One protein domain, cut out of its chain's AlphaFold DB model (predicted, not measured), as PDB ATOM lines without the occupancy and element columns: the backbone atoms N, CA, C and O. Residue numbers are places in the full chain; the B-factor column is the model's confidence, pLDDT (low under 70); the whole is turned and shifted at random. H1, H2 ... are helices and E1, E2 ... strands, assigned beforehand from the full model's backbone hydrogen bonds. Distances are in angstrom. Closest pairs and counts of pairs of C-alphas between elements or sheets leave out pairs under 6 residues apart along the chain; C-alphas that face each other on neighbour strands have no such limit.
ATOM      1  N   ALA A 456      73.174  -0.864  -7.598       66.44
ATOM      2  CA  ALA A 456      73.319   0.467  -8.173       66.44
ATOM      3  C   ALA A 456      72.019   1.289  -8.087       66.44
ATOM      4  O   ALA A 456      72.089   2.488  -7.827       66.44
ATOM      5  N   ASP A 457      70.850   0.658  -8.223       65.19
ATOM      6  CA  ASP A 457      69.548   1.323  -8.079       65.19
ATOM      7  C   ASP A 457      69.283   1.717  -6.619       65.19
ATOM      8  O   ASP A 457      68.835   2.827  -6.341       65.19
ATOM      9  N   GLU A 458      69.650   0.859  -5.662       69.12
ATOM     10  CA  GLU A 458      69.569   1.193  -4.234       69.12
ATOM     11  C   GLU A 458      70.560   2.291  -3.819       69.12
ATOM     12  O   GLU A 458      70.309   3.049  -2.875       69.12
ATOM     13  N   ALA A 459      71.721   2.361  -4.475       69.06
ATOM     14  CA  ALA A 459      72.680   3.441  -4.273       69.06
ATOM     15  C   ALA A 459      72.166   4.753  -4.884       69.06
ATOM     16  O   ALA A 459      72.314   5.811  -4.270       69.06
ATOM     17  N   ALA A 460      71.514   4.685  -6.048       69.62
ATOM     18  CA  ALA A 460      70.875   5.832  -6.678       69.62
ATOM     19  C   ALA A 460      69.714   6.371  -5.827       69.62
ATOM     20  O   ALA A 460      69.646   7.575  -5.610       69.62
ATOM     21  N   ASP A 461      68.849   5.519  -5.274       73.81
ATOM     22  CA  ASP A 461      67.727   5.967  -4.434       73.81
ATOM     23  C   ASP A 461      68.204   6.657  -3.143       73.81
ATOM     24  O   ASP A 461      67.726   7.735  -2.780       73.81
ATOM     25  N   ARG A 462      69.254   6.111  -2.510       73.88
ATOM     26  CA  ARG A 462      69.918   6.734  -1.351       73.88
ATOM     27  C   ARG A 462      70.521   8.105  -1.653       73.88
ATOM     28  O   ARG A 462      70.702   8.896  -0.730       73.88
ATOM     29  N   TRP A 463      70.818   8.386  -2.918       76.81
ATOM     30  CA  TRP A 463      71.376   9.655  -3.366       76.81
ATOM     31  C   TRP A 463      70.302  10.650  -3.827       76.81
ATOM     32  O   TRP A 463      70.286  11.804  -3.401       76.81
ATOM     33  N   TYR A 464      69.367  10.207  -4.667       79.75
ATOM     34  CA  TYR A 464      68.362  11.066  -5.292       79.75
ATOM     35  C   TYR A 464      67.145  11.330  -4.403       79.75
ATOM     36  O   TYR A 464      66.560  12.409  -4.497       79.75
ATOM     37  N   GLY A 465      66.778  10.400  -3.517       81.88
ATOM     38  CA  GLY A 465      65.654  10.573  -2.594       81.88
ATOM     39  C   GLY A 465      65.824  11.801  -1.687       81.88
ATOM     40  O   GLY A 465      64.993  12.714  -1.744       81.88
ATOM     41  N   PRO A 466      66.920  11.893  -0.905       84.81
ATOM     42  CA  PRO A 466      67.214  13.081  -0.104       84.81
ATOM     43  C   PRO A 466      67.359  14.350  -0.955       84.81
ATOM     44  O   PRO A 466      66.893  15.415  -0.556       84.81
ATOM     45  N   ALA A 467      67.941  14.244  -2.155       86.56
ATOM     46  CA  ALA A 467      68.153  15.391  -3.039       86.56
ATOM     47  C   ALA A 467      66.835  16.006  -3.526       86.56
ATOM     48  O   ALA A 467      66.690  17.227  -3.561       86.56
ATOM     49  N   LEU A 468      65.847  15.173  -3.860       83.31
ATOM     50  CA  LEU A 468      64.514  15.628  -4.255       83.31
ATOM     51  C   LEU A 468      63.754  16.271  -3.090       83.31
ATOM     52  O   LEU A 468      63.057  17.264  -3.304       83.31
ATOM     53  N   SER A 469      63.911  15.736  -1.876       85.12
ATOM     54  CA  SER A 469      63.308  16.318  -0.672       85.12
ATOM     55  C   SER A 469      63.897  17.699  -0.377       85.12
ATOM     56  O   SER A 469      63.159  18.681  -0.310       85.12
ATOM     57  N   LEU A 470      65.229  17.806  -0.324       87.88
ATOM     58  CA  LEU A 470      65.913  19.072  -0.060       87.88
ATOM     59  C   LEU A 470      65.636  20.119  -1.149       87.88
ATOM     60  O   LEU A 470      65.479  21.304  -0.854       87.88
ATOM     61  N   ARG A 471      65.512  19.693  -2.413       89.94
ATOM     62  CA  ARG A 471      65.083  20.572  -3.508       89.94
ATOM     63  C   ARG A 471      63.721  21.205  -3.219       89.94
ATOM     64  O   ARG A 471      63.549  22.403  -3.434       89.94
ATOM     65  N   ALA A 472      62.754  20.411  -2.758       84.81
ATOM     66  CA  ALA A 472      61.419  20.904  -2.435       84.81
ATOM     67  C   ALA A 472      61.448  21.897  -1.260       84.81
ATOM     68  O   ALA A 472      60.780  22.931  -1.315       84.81
ATOM     69  N   ASP A 473      62.278  21.631  -0.251       87.88
ATOM     70  CA  ASP A 473      62.443  22.502   0.916       87.88
ATOM     71  C   ASP A 473      63.108  23.843   0.568       87.88
ATOM     72  O   ASP A 473      62.642  24.897   1.004       87.88
ATOM     73  N   LEU A 474      64.141  23.838  -0.282       87.44
ATOM     74  CA  LEU A 474      64.771  25.061  -0.801       87.44
ATOM     75  C   LEU A 474      63.820  25.866  -1.693       87.44
ATOM     76  O   LEU A 474      63.862  27.099  -1.716       87.44
ATOM     77  N   GLN A 475      62.939  25.190  -2.431       86.06
ATOM     78  CA  GLN A 475      61.941  25.845  -3.274       86.06
ATOM     79  C   GLN A 475      60.838  26.526  -2.446       86.06
ATOM     80  O   GLN A 475      60.280  27.536  -2.886       86.06
ATOM     81  N   ALA A 476      60.538  26.016  -1.248       83.75
ATOM     82  CA  ALA A 476      59.498  26.545  -0.375       83.75
ATOM     83  C   ALA A 476      59.744  28.008   0.050       83.75
ATOM     84  O   ALA A 476      60.839  28.560  -0.081       83.75
ATOM     85  N   TYR A 477      58.694  28.656   0.567       70.31
ATOM     86  CA  TYR A 477      58.735  30.070   0.967       70.31
ATOM     87  C   TYR A 477      59.758  30.344   2.081       70.31
ATOM     88  O   TYR A 477      60.468  31.340   2.030       70.31
ATOM     89  N   GLU A 478      59.892  29.423   3.038       79.06
ATOM     90  CA  GLU A 478      60.896  29.487   4.111       79.06
ATOM     91  C   GLU A 478      62.273  28.948   3.683       79.06
ATOM     92  O   GLU A 478      63.165  28.804   4.513       79.06
ATOM     93  N   GLY A 479      62.466  28.645   2.394       79.56
ATOM     94  CA  GLY A 479      63.655  27.969   1.873       79.56
ATOM     95  C   GLY A 479      64.970  28.725   2.101       79.56
ATOM     96  O   GLY A 479      66.035  28.113   2.126       79.56
ATOM     97  N   THR A 480      64.915  30.038   2.343       86.31
ATOM     98  CA  THR A 480      66.084  30.870   2.673       86.31
ATOM     99  C   THR A 480      66.732  30.496   4.007       86.31
ATOM    100  O   THR A 480      67.920  30.745   4.181       86.31
ATOM    101  N   ARG A 481      66.009  29.838   4.928       87.94
ATOM    102  CA  ARG A 481      66.565  29.368   6.214       87.94
ATOM    103  C   ARG A 481      67.655  28.307   6.052       87.94
ATOM    104  O   ARG A 481      68.498  28.142   6.930       87.94
ATOM    105  N   PHE A 482      67.614  27.583   4.933       88.69
ATOM    106  CA  PHE A 482      68.569  26.533   4.596       88.69
ATOM    107  C   PHE A 482      69.801  27.078   3.866       88.69
ATOM    108  O   PHE A 482      70.630  26.288   3.426       88.69
ATOM    109  N   VAL A 483      69.926  28.402   3.719       90.62
ATOM    110  CA  VAL A 483      70.987  29.047   2.939       90.62
ATOM    111  C   VAL A 483      71.762  30.037   3.797       90.62
ATOM    112  O   VAL A 483      71.182  30.868   4.490       90.62
ATOM    113  N   ILE A 484      73.086  29.973   3.702       90.00
ATOM    114  CA  ILE A 484      74.023  30.925   4.293       90.00
ATOM    115  C   ILE A 484      74.744  31.638   3.150       90.00
ATOM    116  O   ILE A 484      75.230  31.000   2.219       90.00
ATOM    117  N   ASP A 485      74.816  32.965   3.222       89.44
ATOM    118  CA  ASP A 485      75.640  33.760   2.311       89.44
ATOM    119  C   ASP A 485      77.049  33.926   2.892       89.44
ATOM    120  O   ASP A 485      77.232  34.588   3.918       89.44
ATOM    121  N   ARG A 486      78.054  33.340   2.235       87.44
ATOM    122  CA  ARG A 486      79.469  33.559   2.560       87.44
ATOM    123  C   ARG A 486      80.141  34.346   1.448       87.44
ATOM    124  O   ARG A 486      80.693  33.790   0.504       87.44
ATOM    125  N   GLY A 487      80.094  35.670   1.568       79.88
ATOM    126  CA  GLY A 487      80.783  36.568   0.638       79.88
ATOM    127  C   GLY A 487      80.251  36.491  -0.797       79.88
ATOM    128  O   GLY A 487      81.034  36.609  -1.737       79.88
ATOM    129  N   GLY A 488      78.943  36.275  -0.973       78.31
ATOM    130  CA  GLY A 488      78.290  36.166  -2.278       78.31
ATOM    131  C   GLY A 488      78.206  34.741  -2.824       78.31
ATOM    132  O   GLY A 488      77.667  34.555  -3.914       78.31
ATOM    133  N   GLN A 489      78.717  33.746  -2.093       84.12
ATOM    134  CA  GLN A 489      78.582  32.334  -2.442       84.12
ATOM    135  C   GLN A 489      77.541  31.656  -1.541       84.12
ATOM    136  O   GLN A 489      77.600  31.817  -0.316       84.12
ATOM    137  N   PRO A 490      76.587  30.907  -2.125       90.56
ATOM    138  CA  PRO A 490      75.558  30.232  -1.357       90.56
ATOM    139  C   PRO A 490      76.062  28.910  -0.776       90.56
ATOM    140  O   PRO A 490      76.514  28.029  -1.505       90.56
ATOM    141  N   GLU A 491      75.921  28.746   0.534       89.75
ATOM    142  CA  GLU A 491      76.214  27.500   1.247       89.75
ATOM    143  C   GLU A 491      74.957  26.963   1.940       89.75
ATOM    144  O   GLU A 491      74.078  27.728   2.342       89.75
ATOM    145  N   LEU A 492      74.857  25.638   2.097       89.50
ATOM    146  CA  LEU A 492      73.764  25.032   2.857       89.50
ATOM    147  C   LEU A 492      73.949  25.266   4.358       89.50
ATOM    148  O   LEU A 492      75.010  25.001   4.923       89.50
ATOM    149  N   ASN A 493      72.878  25.688   5.020       90.50
ATOM    150  CA  ASN A 493      72.815  25.770   6.471       90.50
ATOM    151  C   ASN A 493      72.632  24.369   7.070       90.50
ATOM    152  O   ASN A 493      71.506  23.891   7.206       90.50
ATOM    153  N   ILE A 494      73.740  23.718   7.424       85.75
ATOM    154  CA  ILE A 494      73.763  22.330   7.915       85.75
ATOM    155  C   ILE A 494      72.888  22.150   9.165       85.75
ATOM    156  O   ILE A 494      72.218  21.124   9.297       85.75
ATOM    157  N   ASP A 495      72.832  23.155  10.040       85.50
ATOM    158  CA  ASP A 495      72.067  23.097  11.291       85.50
ATOM    159  C   ASP A 495      70.553  23.068  11.051       85.50
ATOM    160  O   ASP A 495      69.801  22.506  11.848       85.50
ATOM    161  N   ALA A 496      70.103  23.625   9.923       84.94
ATOM    162  CA  ALA A 496      68.702  23.624   9.522       84.94
ATOM    163  C   ALA A 496      68.286  22.348   8.765       84.94
ATOM    164  O   ALA A 496      67.090  22.140   8.574       84.94
ATOM    165  N   LEU A 497      69.229  21.499   8.329       86.50
ATOM    166  CA  LEU A 497      68.939  20.296   7.537       86.50
ATOM    167  C   LEU A 497      68.478  19.114   8.399       86.50
ATOM    168  O   LEU A 497      69.019  18.846   9.481       86.50
ATOM    169  N   ASP A 498      67.532  18.347   7.855       82.94
ATOM    170  CA  ASP A 498      67.108  17.067   8.416       82.94
ATOM    171  C   ASP A 498      68.203  15.993   8.278       82.94
ATOM    172  O   ASP A 498      69.144  16.101   7.488       82.94
ATOM    173  N   GLU A 499      68.097  14.926   9.073       79.50
ATOM    174  CA  GLU A 499      69.145  13.904   9.177       79.50
ATOM    175  C   GLU A 499      69.451  13.216   7.838       79.50
ATOM    176  O   GLU A 499      70.606  12.898   7.551       79.50
ATOM    177  N   ARG A 500      68.437  13.052   6.978       79.88
ATOM    178  CA  ARG A 500      68.591  12.426   5.659       79.88
ATOM    179  C   ARG A 500      69.295  13.340   4.658       79.88
ATOM    180  O   ARG A 500      70.109  12.848   3.879       79.88
ATOM    181  N   SER A 501      69.044  14.650   4.689       83.75
ATOM    182  CA  SER A 501      69.662  15.597   3.750       83.75
ATOM    183  C   SER A 501      71.065  16.037   4.163       83.75
ATOM    184  O   SER A 501      71.823  16.518   3.323       83.75
ATOM    185  N   ARG A 502      71.480  15.814   5.420       84.50
ATOM    186  CA  ARG A 502      72.865  16.075   5.866       84.50
ATOM    187  C   ARG A 502      73.912  15.264   5.105       84.50
ATOM    188  O   ARG A 502      75.036  15.734   4.951       84.50
ATOM    189  N   ILE A 503      73.539  14.093   4.585       82.19
ATOM    190  CA  ILE A 503      74.414  13.266   3.740       82.19
ATOM    191  C   ILE A 503      74.841  14.042   2.484       82.19
ATOM    192  O   ILE A 503      75.986  13.932   2.051       82.19
ATOM    193  N   LEU A 504      73.960  14.888   1.941       82.38
ATOM    194  CA  LEU A 504      74.259  15.723   0.776       82.38
ATOM    195  C   LEU A 504      75.215  16.869   1.117       82.38
ATOM    196  O   LEU A 504      76.040  17.231   0.292       82.38
ATOM    197  N   ALA A 505      75.150  17.418   2.332       76.88
ATOM    198  CA  ALA A 505      76.066  18.476   2.766       76.88
ATOM    199  C   ALA A 505      77.507  17.970   2.981       76.88
ATOM    200  O   ALA A 505      78.450  18.751   2.924       76.88
ATOM    201  N   GLN A 506      77.677  16.666   3.221       76.44
ATOM    202  CA  GLN A 506      78.984  16.011   3.364       76.44
ATOM    203  C   GLN A 506      79.539  15.495   2.028       76.44
ATOM    204  O   GLN A 506      80.651  14.970   1.971       76.44
ATOM    205  N   ALA A 507      78.764  15.624   0.953       77.81
ATOM    206  CA  ALA A 507      79.173  15.219  -0.371       77.81
ATOM    207  C   ALA A 507      80.267  16.125  -0.948       77.81
ATOM    208  O   ALA A 507      80.235  17.335  -0.731       77.81
ATOM    209  N   PRO A 508      81.172  15.587  -1.786       77.00
ATOM    210  CA  PRO A 508      82.145  16.408  -2.503       77.00
ATOM    211  C   PRO A 508      81.489  17.383  -3.497       77.00
ATOM    212  O   PRO A 508      82.078  18.414  -3.811       77.00
ATOM    213  N   ALA A 509      80.287  17.069  -3.990       81.44
ATOM    214  CA  ALA A 509      79.480  17.955  -4.818       81.44
ATOM    215  C   ALA A 509      77.988  17.704  -4.569       81.44
ATOM    216  O   ALA A 509      77.561  16.553  -4.424       81.44
ATOM    217  N   LEU A 510      77.199  18.780  -4.543       85.50
ATOM    218  CA  LEU A 510      75.747  18.685  -4.469       85.50
ATOM    219  C   LEU A 510      75.171  18.228  -5.816       85.50
ATOM    220  O   LEU A 510      75.705  18.595  -6.862       85.50
ATOM    221  N   PRO A 511      74.063  17.467  -5.819       86.19
ATOM    222  CA  PRO A 511      73.322  17.190  -7.042       86.19
ATOM    223  C   PRO A 511      72.891  18.492  -7.722       86.19
ATOM    224  O   PRO A 511      72.408  19.399  -7.042       86.19
ATOM    225  N   ASP A 512      72.980  18.554  -9.053       85.62
ATOM    226  CA  ASP A 512      72.664  19.760  -9.838       85.62
ATOM    227  C   ASP A 512      71.294  20.353  -9.478       85.62
ATOM    228  O   ASP A 512      71.153  21.560  -9.301       85.62
ATOM    229  N   ILE A 513      70.300  19.484  -9.258       83.62
ATOM    230  CA  ILE A 513      68.937  19.872  -8.870       83.62
ATOM    231  C   ILE A 513      68.864  20.612  -7.525       83.62
ATOM    232  O   ILE A 513      67.968  21.426  -7.322       83.62
ATOM    233  N   VAL A 514      69.772  20.316  -6.592       88.50
ATOM    234  CA  VAL A 514      69.870  20.985  -5.289       88.50
ATOM    235  C   VAL A 514      70.712  22.247  -5.431       88.50
ATOM    236  O   VAL A 514      70.333  23.286  -4.899       88.50
ATOM    237  N   GLN A 515      71.812  22.176  -6.185       88.56
ATOM    238  CA  GLN A 515      72.707  23.306  -6.431       88.56
ATOM    239  C   GLN A 515      71.978  24.475  -7.108       88.56
ATOM    240  O   GLN A 515      72.134  25.624  -6.698       88.56
ATOM    241  N   GLU A 516      71.139  24.192  -8.104       87.81
ATOM    242  CA  GLU A 516      70.324  25.197  -8.791       87.81
ATOM    243  C   GLU A 516      69.362  25.898  -7.818       87.81
ATOM    244  O   GLU A 516      69.328  27.127  -7.731       87.81
ATOM    245  N   MET A 517      68.639  25.122  -7.005       90.56
ATOM    246  CA  MET A 517      67.687  25.676  -6.036       90.56
ATOM    247  C   MET A 517      68.359  26.411  -4.879       90.56
ATOM    248  O   MET A 517      67.788  27.367  -4.352       90.56
ATOM    249  N   LEU A 518      69.572  26.010  -4.500       90.62
ATOM    250  CA  LEU A 518      70.391  26.705  -3.515       90.62
ATOM    251  C   LEU A 518      70.758  28.115  -4.001       90.62
ATOM    252  O   LEU A 518      70.590  29.086  -3.261       90.62
ATOM    253  N   VAL A 519      71.174  28.248  -5.265       89.62
ATOM    254  CA  VAL A 519      71.462  29.550  -5.892       89.62
ATOM    255  C   VAL A 519      70.205  30.422  -5.953       89.62
ATOM    256  O   VAL A 519      70.251  31.609  -5.630       89.62
ATOM    257  N   ASP A 520      69.054  29.852  -6.302       87.00
ATOM    258  CA  ASP A 520      67.800  30.609  -6.363       87.00
ATOM    259  C   ASP A 520      67.268  31.018  -4.981       87.00
ATOM    260  O   ASP A 520      66.700  32.102  -4.813       87.00
ATOM    261  N   ALA A 521      67.443  30.178  -3.962       89.00
ATOM    262  CA  ALA A 521      67.152  30.537  -2.576       89.00
ATOM    263  C   ALA A 521      68.092  31.645  -2.064       89.00
ATOM    264  O   ALA A 521      67.637  32.573  -1.395       89.00
ATOM    265  N   HIS A 522      69.366  31.633  -2.454       92.06
ATOM    266  CA  HIS A 522      70.318  32.701  -2.130       92.06
ATOM    267  C   HIS A 522      69.982  34.035  -2.790       92.06
ATOM    268  O   HIS A 522      69.954  35.057  -2.108       92.06
ATOM    269  N   ARG A 523      69.615  34.043  -4.077       88.25
ATOM    270  CA  ARG A 523      69.143  35.265  -4.757       88.25
ATOM    271  C   ARG A 523      67.965  35.905  -4.022       88.25
ATOM    272  O   ARG A 523      67.910  37.128  -3.892       88.25
ATOM    273  N   ARG A 524      67.041  35.084  -3.507       89.69
ATOM    274  CA  ARG A 524      65.918  35.548  -2.676       89.69
ATOM    275  C   ARG A 524      66.404  36.166  -1.360       89.69
ATOM    276  O   ARG A 524      66.002  37.283  -1.047       89.69
ATOM    277  N   LEU A 525      67.317  35.498  -0.649       89.06
ATOM    278  CA  LEU A 525      67.922  36.002   0.592       89.06
ATOM    279  C   LEU A 525      68.634  37.356   0.396       89.06
ATOM    280  O   LEU A 525      68.438  38.285   1.185       89.06
ATOM    281  N   VAL A 526      69.434  37.486  -0.667       87.19
ATOM    282  CA  VAL A 526      70.157  38.723  -1.004       87.19
ATOM    283  C   VAL A 526      69.172  39.845  -1.331       87.19
ATOM    284  O   VAL A 526      69.253  40.916  -0.732       87.19
ATOM    285  N   SER A 527      68.184  39.583  -2.193       85.62
ATOM    286  CA  SER A 527      67.132  40.551  -2.538       85.62
ATOM    287  C   SER A 527      66.381  41.056  -1.301       85.62
ATOM    288  O   SER A 527      66.121  42.252  -1.173       85.62
ATOM    289  N   ASP A 528      66.013  40.172  -0.374       83.75
ATOM    290  CA  ASP A 528      65.295  40.576   0.839       83.75
ATOM    291  C   ASP A 528      66.182  41.397   1.786       83.75
ATOM    292  O   ASP A 528      65.725  42.380   2.380       83.75
ATOM    293  N   THR A 529      67.474  41.076   1.850       85.38
ATOM    294  CA  THR A 529      68.460  41.863   2.602       85.38
ATOM    295  C   THR A 529      68.647  43.261   2.002       85.38
ATOM    296  O   THR A 529      68.705  44.247   2.741       85.38
ATOM    297  N   GLU A 530      68.704  43.379   0.674       85.75
ATOM    298  CA  GLU A 530      68.794  44.666  -0.026       85.75
ATOM    299  C   GLU A 530      67.537  45.516   0.160       85.75
ATOM    300  O   GLU A 530      67.642  46.709   0.448       85.75
ATOM    301  N   ARG A 531      66.347  44.907   0.084       80.00
ATOM    302  CA  ARG A 531      65.075  45.588   0.366       80.00
ATOM    303  C   ARG A 531      65.032  46.150   1.781       80.00
ATOM    304  O   ARG A 531      64.574  47.277   1.964       80.00
ATOM    305  N   ARG A 532      65.520  45.399   2.775       81.38
ATOM    306  CA  ARG A 532      65.593  45.878   4.163       81.38
ATOM    307  C   ARG A 532      66.518  47.090   4.282       81.38
ATOM    308  O   ARG A 532      66.089  48.123   4.783       81.38
ATOM    309  N   LYS A 533      67.727  47.012   3.715       84.88
ATOM    310  CA  LYS A 533      68.674  48.144   3.682       84.88
ATOM    311  C   LYS A 533      68.111  49.362   2.938       84.88
ATOM    312  O   LYS A 533      68.391  50.495   3.316       84.88
ATOM    313  N   ALA A 534      67.342  49.156   1.869       78.19
ATOM    314  CA  ALA A 534      66.702  50.239   1.125       78.19
ATOM    315  C   ALA A 534      65.633  50.954   1.965       78.19
ATOM    316  O   ALA A 534      65.627  52.182   1.994       78.19
ATOM    317  N   ARG A 535      64.800  50.202   2.698       78.12
ATOM    318  CA  ARG A 535      63.823  50.770   3.641       78.12
ATOM    319  C   ARG A 535      64.494  51.578   4.743       78.12
ATOM    320  O   ARG A 535      64.099  52.711   4.971       78.12
ATOM    321  N   GLU A 536      65.548  51.042   5.356       81.19
ATOM    322  CA  GLU A 536      66.310  51.754   6.393       81.19
ATOM    323  C   GLU A 536      66.866  53.094   5.867       81.19
ATOM    324  O   GLU A 536      66.757  54.127   6.525       81.19
ATOM    325  N   ARG A 537      67.393  53.115   4.632       85.06
ATOM    326  CA  ARG A 537      67.861  54.354   3.983       85.06
ATOM    327  C   ARG A 537      66.725  55.329   3.687       85.06
ATOM    328  O   ARG A 537      66.913  56.534   3.832       85.06
ATOM    329  N   GLU A 538      65.579  54.833   3.233       78.69
ATOM    330  CA  GLU A 538      64.400  55.649   2.940       78.69
ATOM    331  C   GLU A 538      63.836  56.287   4.216       78.69
ATOM    332  O   GLU A 538      63.572  57.490   4.237       78.69
ATOM    333  N   GLU A 539      63.743  55.522   5.304       77.25
ATOM    334  CA  GLU A 539      63.358  56.012   6.629       77.25
ATOM    335  C   GLU A 539      64.334  57.079   7.137       77.25
ATOM    336  O   GLU A 539      63.911  58.132   7.623       77.25
ATOM    337  N   GLU A 540      65.641  56.874   6.956       80.38
ATOM    338  CA  GLU A 540      66.645  57.872   7.320       80.38
ATOM    339  C   GLU A 540      66.550  59.139   6.448       80.38
ATOM    340  O   GLU A 540      66.682  60.259   6.952       80.38
ATOM    341  N   GLN A 541      66.264  59.003   5.150       79.94
ATOM    342  CA  GLN A 541      66.020  60.143   4.264       79.94
ATOM    343  C   GLN A 541      64.750  60.906   4.643       79.94
ATOM    344  O   GLN A 541      64.763  62.136   4.660       79.94
ATOM    345  N   LEU A 542      63.666  60.207   4.978       71.56
ATOM    346  CA  LEU A 542      62.431  60.800   5.492       71.56
ATOM    347  C   LEU A 542      62.684  61.544   6.802       71.56
ATOM    348  O   LEU A 542      62.215  62.670   6.962       71.56
ATOM    349  N   ARG A 543      63.478  60.966   7.709       72.62
ATOM    350  CA  ARG A 543      63.901  61.624   8.949       72.62
ATOM    351  C   ARG A 543      64.686  62.904   8.659       72.62
ATOM    352  O   ARG A 543      64.353  63.946   9.216       72.62
TER     353      ARG A 543
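What this domain is: This is residues 456 to 543 of the 671 residues of the protein "MobA_MobL domain-containing protein" of Sphingobium sp. B12D2A (UniProt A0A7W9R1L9). Two long helices, H1 and H4, run the same way and overlap side by side, H1's later residues beside H4's earlier ones, and so make a long rod. The hairpin E1 and E2 packs on H4 near this overlap, with short H2 and H3 close by, while residues 456 to 461 and 529 to 543 stick out at opposite ends. The 88 printed residues hold, in order, H1, H2, E1, E2, H3 and H4; the two-stranded sheet is antiparallel and the class mostly helix. The whole is loose, with a radius of gyration of the C-alphas of 16.2 A and spans of 64 by 23 by 20 A.

How they stand to each other: Start at the hairpin of E1, residues 483 to 486, and E2, residues 489 to 492, antiparallel at 141 degrees, where N 484 and O 491 are 2.8 A apart, within hydrogen-bond range. Look next at H4, residues 512 to 543, whose closest C-alpha pair with E2 is Pro 490 and His 522, 5.8 A. H1, residues 456 to 475, touches H4 with residues 467 to 475 alone, closest at the C-alphas of Arg 471 and Val 514, 5.1 A, at a shallow tilt of 15 degrees, the same way. H2, residues 479 to 482, touches H4, closest at the C-alphas of Thr 480 and Ala 521, 5.4 A. H3, residues 502 to 505, only just touches H1, with 3 pairs of C-alphas within 8 A, the closest Ala 467 and Leu 504, 7.2 A. O i to N i+4 pairs are within range in 14 of 16 for H1 and 27 of 28 for H4; H2 and H3 are too short for such a pair.

Where its parts are: Find C-alpha 456 at (73.319, 0.467, -8.173); from there H1 runs 28.2 A. H4 runs 46.7 A to C-alpha 543 at (63.901, 61.624, 8.949).

The domain as a whole: The printed part has no cut and no long link. Confidence is low at residues 456 to 460.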